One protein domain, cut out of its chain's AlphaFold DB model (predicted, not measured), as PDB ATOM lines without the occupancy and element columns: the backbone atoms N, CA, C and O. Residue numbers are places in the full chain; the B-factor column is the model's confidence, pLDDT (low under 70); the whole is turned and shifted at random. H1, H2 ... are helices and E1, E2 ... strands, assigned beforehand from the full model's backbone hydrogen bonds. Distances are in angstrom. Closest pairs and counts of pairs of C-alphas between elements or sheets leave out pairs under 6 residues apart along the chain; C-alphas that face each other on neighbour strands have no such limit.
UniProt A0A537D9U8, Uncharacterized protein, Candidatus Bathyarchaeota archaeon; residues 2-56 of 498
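AT A GLANCE: This is residues 2 to 56 of the 498 residues of an uncharacterized protein of Candidatus Bathyarchaeota archaeon (UniProt A0A537D9U8). A small two-stranded hairpin, E1 and E2, sits at one end, and a single helix, H1, starts beside E1 and runs out past the hairpin. After H1 the tail of residues 46 to 56 turns round and runs back along the helix to the hairpin, while residues 2 to 14 form a long loop leading into E1. The printed part has 55 residues with two named strands and one named helix, in the order E1, E2, H1; the sheet is E1 - E2, antiparallel. The class is mixed, helices and strands, with under half of the residues in named elements. The whole is compact, with a radius of gyration of the C-alphas of 11.2 A and spans of 31 by 23 by 19 A.

IN THESE COORDINATES: Residues 2 to 14 hold no named element. E1 is residues 15 to 18, 9.9 A long, with C-alpha 15 at (201.000, 121.128, 126.406). E2 is residues 25 to 28, 9.6 A long. H1 is residues 31 to 45, 20.7 A long, and ends with C-alpha 45 at (189.853, 107.175, 131.187).

HOW THE PARTS SIT: E1 and E2 form a hairpin, their directions at 134 degrees. N 17 and O 26 are within hydrogen-bond range at 2.9 A, as are N 26 and O 17 at 2.9 A. The closest C-alphas of E1 and H1 are those of Ile 15 and Ala 34, 6.4 A apart. In H1 every O i to N i+4 pair is within hydrogen-bond range.

THE WHOLE: The C-alphas of Thr 22 and Ala 46, the two farthest apart, are 31.5 A apart. The printed part has no cut. The link E1 to E2 is short and the link E2 to H1 is tight. The mean pLDDT of the printed part is 74.1; residues 2 to 15 and 28 to 30 are under 70.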
ATOM      1  N   ALA A   2     201.165 111.801 128.329       53.47
ATOM      2  CA  ALA A   2     202.602 111.525 128.269       53.47
ATOM      3  C   ALA A   2     203.281 112.571 127.373       53.47
ATOM      4  O   ALA A   2     202.784 112.848 126.281       53.47
ATOM      5  N   THR A   3     204.347 113.195 127.864       52.81
ATOM      6  CA  THR A   3     205.148 114.145 127.085       52.81
ATOM      7  C   THR A   3     206.225 113.398 126.293       52.81
ATOM      8  O   THR A   3     206.407 112.191 126.450       52.81
ATOM      9  N   SER A   4     206.981 114.120 125.468       51.00
ATOM     10  CA  SER A   4     208.214 113.621 124.841       51.00
ATOM     11  C   SER A   4     209.303 113.156 125.832       51.00
ATOM     12  O   SER A   4     210.282 112.545 125.404       51.00
ATOM     13  N   ALA A   5     209.139 113.374 127.144       44.25
ATOM     14  CA  ALA A   5     209.994 112.811 128.187       44.25
ATOM     15  C   ALA A   5     209.374 111.537 128.793       44.25
ATOM     16  O   ALA A   5     208.222 111.527 129.232       44.25
ATOM     17  N   SER A   6     210.160 110.456 128.863       56.59
ATOM     18  CA  SER A   6     209.709 109.168 129.403       56.59
ATOM     19  C   SER A   6     209.178 109.311 130.832       56.59
ATOM     20  O   SER A   6     209.871 109.845 131.696       56.59
ATOM     21  N   ASN A   7     207.981 108.775 131.085       54.34
ATOM     22  CA  ASN A   7     207.299 108.759 132.388       54.34
ATOM     23  C   ASN A   7     206.881 110.131 132.952       54.34
ATOM     24  O   ASN A   7     206.457 110.204 134.105       54.34
ATOM     25  N   VAL A   8     206.932 111.205 132.159       46.69
ATOM     26  CA  VAL A   8     206.415 112.519 132.563       46.69
ATOM     27  C   VAL A   8     205.023 112.723 131.973       46.69
ATOM     28  O   VAL A   8     204.823 112.676 130.759       46.69
ATOM     29  N   TYR A   9     204.045 112.971 132.844       57.78
ATOM     30  CA  TYR A   9     202.670 113.259 132.455       57.78
ATOM     31  C   TYR A   9     202.361 114.726 132.746       57.78
ATOM     32  O   TYR A   9     202.404 115.152 133.896       57.78
ATOM     33  N   ALA A  10     202.031 115.498 131.711       54.72
ATOM     34  CA  ALA A  10     201.635 116.895 131.866       54.72
ATOM     35  C   ALA A  10     200.107 117.049 131.927       54.72
ATOM     36  O   ALA A  10     199.366 116.374 131.193       54.72
ATOM     37  N   ALA A  11     199.666 117.972 132.784       48.78
ATOM     38  CA  ALA A  11     198.344 118.589 132.811       48.78
ATOM     39  C   ALA A  11     198.530 120.058 133.246       48.78
ATOM     40  O   ALA A  11     199.061 120.303 134.325       48.78
ATOM     41  N   GLY A  12     198.168 121.026 132.394       55.16
ATOM     42  CA  GLY A  12     198.355 122.460 132.667       55.16
ATOM     43  C   GLY A  12     198.544 123.317 131.407       55.16
ATOM     44  O   GLY A  12     198.335 122.843 130.291       55.16
ATOM     45  N   ASP A  13     198.960 124.574 131.598       54.34
ATOM     46  CA  ASP A  13     199.010 125.643 130.578       54.34
ATOM     47  C   ASP A  13     200.074 125.478 129.479       54.34
ATOM     48  O   ASP A  13     200.110 126.259 128.528       54.34
ATOM     49  N   CYS A  14     200.938 124.470 129.576       55.06
ATOM     50  CA  CYS A  14     201.916 124.133 128.545       55.06
ATOM     51  C   CYS A  14     201.722 122.680 128.140       55.06
ATOM     52  O   CYS A  14     202.049 121.767 128.902       55.06
ATOM     53  N   ILE A  15     201.201 122.469 126.932       64.81
ATOM     54  CA  ILE A  15     201.000 121.128 126.406       64.81
ATOM     55  C   ILE A  15     201.537 120.979 124.991       64.81
ATOM     56  O   ILE A  15     201.369 121.851 124.137       64.81
ATOM     57  N   GLU A  16     202.203 119.849 124.768       76.25
ATOM     58  CA  GLU A  16     202.581 119.395 123.441       76.25
ATOM     59  C   GLU A  16     201.316 118.968 122.689       76.25
ATOM     60  O   GLU A  16     200.516 118.153 123.156       76.25
ATOM     61  N   THR A  17     201.103 119.530 121.509       81.31
ATOM     62  CA  THR A  17     199.973 119.189 120.653       81.31
ATOM     63  C   THR A  17     200.409 119.136 119.206       81.31
ATOM     64  O   THR A  17     201.336 119.820 118.786       81.31
ATOM     65  N   TYR A  18     199.685 118.347 118.423       83.31
ATOM     66  CA  TYR A  18     199.832 118.349 116.980       83.31
ATOM     67  C   TYR A  18     199.305 119.673 116.405       83.31
ATOM     68  O   TYR A  18     198.142 120.026 116.634       83.31
ATOM     69  N   ASP A  19     200.161 120.410 115.702       85.50
ATOM     70  CA  ASP A  19     199.786 121.568 114.897       85.50
ATOM     71  C   ASP A  19     199.232 121.087 113.559       85.50
ATOM     72  O   ASP A  19     199.911 120.411 112.783       85.50
ATOM     73  N   ARG A  20     197.981 121.448 113.281       84.50
ATOM     74  CA  ARG A  20     197.298 121.050 112.048       84.50
ATOM     75  C   ARG A  20     197.840 121.747 110.808       84.50
ATOM     76  O   ARG A  20     197.547 121.280 109.715       84.50
ATOM     77  N   ILE A  21     198.584 122.837 110.974       88.94
ATOM     78  CA  ILE A  21     199.103 123.625 109.861       88.94
ATOM     79  C   ILE A  21     200.504 123.175 109.469       88.94
ATOM     80  O   ILE A  21     200.761 122.899 108.303       88.94
ATOM     81  N   THR A  22     201.414 123.063 110.438       85.06
ATOM     82  CA  THR A  22     202.793 122.622 110.164       85.06
ATOM     83  C   THR A  22     202.964 121.105 110.192       85.06
ATOM     84  O   THR A  22     204.025 120.612 109.812       85.06
ATOM     85  N   HIS A  23     201.944 120.361 110.635       85.00
ATOM     86  CA  HIS A  23     201.972 118.906 110.804       85.00
ATOM     87  C   HIS A  23     203.057 118.411 111.775       85.00
ATOM     88  O   HIS A  23     203.527 117.277 111.669       85.00
ATOM     89  N   ARG A  24     203.450 119.255 112.737       82.56
ATOM     90  CA  ARG A  24     204.479 118.970 113.747       82.56
ATOM     91  C   ARG A  24     203.894 119.026 115.151       82.56
ATOM     92  O   ARG A  24     202.875 119.667 115.394       82.56
ATOM     93  N   HIS A  25     204.559 118.363 116.089       80.81
ATOM     94  CA  HIS A  25     204.271 118.554 117.503       80.81
ATOM     95  C   HIS A  25     204.878 119.877 117.972       80.81
ATOM     96  O   HIS A  25     206.053 120.154 117.728       80.81
ATOM     97  N   VAL A  26     204.054 120.712 118.601       78.50
ATOM     98  CA  VAL A  26     204.432 122.038 119.093       78.50
ATOM     99  C   VAL A  26     203.894 122.253 120.500       78.50
ATOM    100  O   VAL A  26     202.883 121.670 120.895       78.50
ATOM    101  N   PHE A  27     204.549 123.134 121.247       75.25
ATOM    102  CA  PHE A  27     204.062 123.588 122.543       75.25
ATOM    103  C   PHE A  27     203.213 124.844 122.349       75.25
ATOM    104  O   PHE A  27     203.740 125.898 121.993       75.25
ATOM    105  N   PHE A  28     201.902 124.745 122.588       69.44
ATOM    106  CA  PHE A  28     201.034 125.924 122.660       69.44
ATOM    107  C   PHE A  28     200.767 126.291 124.117       69.44
ATOM    108  O   PHE A  28     200.331 125.456 124.910       69.44
ATOM    109  N   GLN A  29     200.969 127.567 124.444       63.44
ATOM    110  CA  GLN A  29     200.560 128.157 125.717       63.44
ATOM    111  C   GLN A  29     199.111 128.639 125.611       63.44
ATOM    112  O   GLN A  29     198.856 129.829 125.443       63.44
ATOM    113  N   LEU A  30     198.150 127.709 125.586       65.75
ATOM    114  CA  LEU A  30     196.732 128.044 125.408       65.75
ATOM    115  C   LEU A  30     195.821 127.159 126.263       65.75
ATOM    116  O   LEU A  30     195.677 125.962 125.992       65.75
ATOM    117  N   ALA A  31     195.103 127.794 127.195       70.44
ATOM    118  CA  ALA A  31     194.119 127.154 128.068       70.44
ATOM    119  C   ALA A  31     193.095 126.311 127.285       70.44
ATOM    120  O   ALA A  31     192.818 125.172 127.646       70.44
ATOM    121  N   THR A  32     192.589 126.807 126.151       77.75
ATOM    122  CA  THR A  32     191.606 126.077 125.329       77.75
ATOM    123  C   THR A  32     192.137 124.739 124.813       77.75
ATOM    124  O   THR A  32     191.394 123.758 124.767       77.75
ATOM    125  N   THR A  33     193.418 124.669 124.433       79.56
ATOM    126  CA  THR A  33     194.016 123.414 123.951       79.56
ATOM    127  C   THR A  33     194.178 122.426 125.101       79.56
ATOM    128  O   THR A  33     193.794 121.265 124.960       79.56
ATOM    129  N   ALA A  34     194.651 122.903 126.257       77.56
ATOM    130  CA  ALA A  34     194.774 122.097 127.467       77.56
ATOM    131  C   ALA A  34     193.416 121.527 127.917       77.56
ATOM    132  O   ALA A  34     193.306 120.322 128.140       77.56
ATOM    133  N   VAL A  35     192.358 122.349 127.953       82.62
ATOM    134  CA  VAL A  35     190.991 121.920 128.308       82.62
ATOM    135  C   VAL A  35     190.477 120.846 127.350       82.62
ATOM    136  O   VAL A  35     189.993 119.804 127.790       82.62
ATOM    137  N   ARG A  36     190.598 121.051 126.032       84.19
ATOM    138  CA  ARG A  36     190.110 120.075 125.042       84.19
ATOM    139  C   ARG A  36     190.826 118.737 125.147       84.19
ATOM    140  O   ARG A  36     190.193 117.689 125.056       84.19
ATOM    141  N   GLN A  37     192.135 118.763 125.349       80.38
ATOM    142  CA  GLN A  37     192.886 117.533 125.514       80.38
ATOM    143  C   GLN A  37     192.626 116.859 126.876       80.38
ATOM    144  O   GLN A  37     192.603 115.631 126.945       80.38
ATOM    145  N   ALA A  38     192.352 117.624 127.941       80.75
ATOM    146  CA  ALA A  38     191.908 117.079 129.225       80.75
ATOM    147  C   ALA A  38     190.547 116.370 129.109       80.75
ATOM    148  O   ALA A  38     190.384 115.283 129.657       80.75
ATOM    149  N   LEU A  39     189.603 116.918 128.334       83.31
ATOM    150  CA  LEU A  39     188.323 116.259 128.036       83.31
ATOM    151  C   LEU A  39     188.517 114.934 127.288       83.31
ATOM    152  O   LEU A  39     187.880 113.936 127.625       83.31
ATOM    153  N   VAL A  40     189.422 114.900 126.305       84.44
ATOM    154  CA  VAL A  40     189.788 113.660 125.600       84.44
ATOM    155  C   VAL A  40     190.385 112.641 126.572       84.44
ATOM    156  O   VAL A  40     189.972 111.484 126.574       84.44
ATOM    157  N   ALA A  41     191.307 113.073 127.438       80.94
ATOM    158  CA  ALA A  41     191.909 112.209 128.446       80.94
ATOM    159  C   ALA A  41     190.865 111.646 129.426       80.94
ATOM    160  O   ALA A  41     190.863 110.444 129.675       80.94
ATOM    161  N   GLY A  42     189.948 112.481 129.929       80.44
ATOM    162  CA  GLY A  42     188.863 112.055 130.816       80.44
ATOM    163  C   GLY A  42     187.890 111.083 130.143       80.44
ATOM    164  O   GLY A  42     187.535 110.065 130.729       80.44
ATOM    165  N   THR A  43     187.525 111.344 128.884       82.62
ATOM    166  CA  THR A  43     186.663 110.449 128.091       82.62
ATOM    167  C   THR A  43     187.302 109.070 127.924       82.62
ATOM    168  O   THR A  43     186.642 108.052 128.114       82.62
ATOM    169  N   ASN A  44     188.599 109.027 127.614       84.25
ATOM    170  CA  ASN A  44     189.321 107.769 127.426       84.25
ATOM    171  C   ASN A  44     189.538 107.030 128.751       84.25
ATOM    172  O   ASN A  44     189.422 105.808 128.795       84.25
ATOM    173  N   ALA A  45     189.780 107.756 129.846       78.88
ATOM    174  CA  ALA A  45     189.853 107.175 131.187       78.88
ATOM    175  C   ALA A  45     188.522 106.532 131.621       78.88
ATOM    176  O   ALA A  45     188.532 105.541 132.344       78.88
ATOM    177  N   ALA A  46     187.386 107.048 131.140       87.19
ATOM    178  CA  ALA A  46     186.056 106.477 131.357       87.19
ATOM    179  C   ALA A  46     185.690 105.335 130.377       87.19
ATOM    180  O   ALA A  46     184.532 104.927 130.322       87.19
ATOM    181  N   GLY A  47     186.647 104.819 129.594       85.06
ATOM    182  CA  GLY A  47     186.436 103.718 128.644       85.06
ATOM    183  C   GLY A  47     186.019 104.141 127.229       85.06
ATOM    184  O   GLY A  47     185.670 103.286 126.417       85.06
ATOM    185  N   GLY A  48     186.042 105.440 126.911       87.88
ATOM    186  CA  GLY A  48     185.795 105.955 125.559       87.88
ATOM    187  C   GLY A  48     187.005 105.859 124.614       87.88
ATOM    188  O   GLY A  48     188.098 105.452 125.005       87.88
ATOM    189  N   ASN A  49     186.813 106.274 123.354       89.50
ATOM    190  CA  ASN A  49     187.862 106.341 122.323       89.50
ATOM    191  C   ASN A  49     187.827 107.686 121.569       89.50
ATOM    192  O   ASN A  49     187.450 107.774 120.401       89.50
ATOM    193  N   ALA A  50     188.168 108.760 122.272       83.62
ATOM    194  CA  ALA A  50     188.263 110.115 121.750       83.62
ATOM    195  C   ALA A  50     189.705 110.465 121.343       83.62
ATOM    196  O   ALA A  50     190.682 110.036 121.964       83.62
ATOM    197  N   LYS A  51     189.843 111.319 120.321       84.12
ATOM    198  CA  LYS A  51     191.128 111.863 119.865       84.12
ATOM    199  C   LYS A  51     191.019 113.363 119.628       84.12
ATOM    200  O   LYS A  51     190.087 113.826 118.976       84.12
ATOM    201  N   TYR A  52     192.004 114.121 120.109       83.31
ATOM    202  CA  TYR A  52     192.111 115.538 119.783       83.31
ATOM    203  C   TYR A  52     192.710 115.705 118.374       83.31
ATOM    204  O   TYR A  52     193.815 115.213 118.134       83.31
ATOM    205  N   PRO A  53     192.031 116.390 117.436       79.31
ATOM    206  CA  PRO A  53     192.488 116.507 116.047       79.31
ATOM    207  C   PRO A  53     193.702 117.433 115.859       79.31
ATOM    208  O   PRO A  53     194.217 117.527 114.745       79.31
ATOM    209  N   GLY A  54     194.146 118.122 116.913       83.06
ATOM    210  CA  GLY A  54     195.225 119.106 116.872       83.06
ATOM    211  C   GLY A  54     194.719 120.548 116.893       83.06
ATOM    212  O   GLY A  54     193.524 120.814 116.741       83.06
ATOM    213  N   SER A  55     195.641 121.482 117.108       85.56
ATOM    214  CA  SER A  55     195.367 122.917 117.219       85.56
ATOM    215  C   SER A  55     195.893 123.665 115.997       85.56
ATOM    216  O   SER A  55     196.806 123.203 115.324       85.56
ATOM    217  N   THR A  56     195.303 124.819 115.714       86.06
ATOM    218  CA  THR A  56     195.745 125.777 114.692       86.06
ATOM    219  C   THR A  56     196.594 126.908 115.279       86.06
ATOM    220  O   THR A  56     197.065 127.775 114.545       86.06
TER     221      THR A  56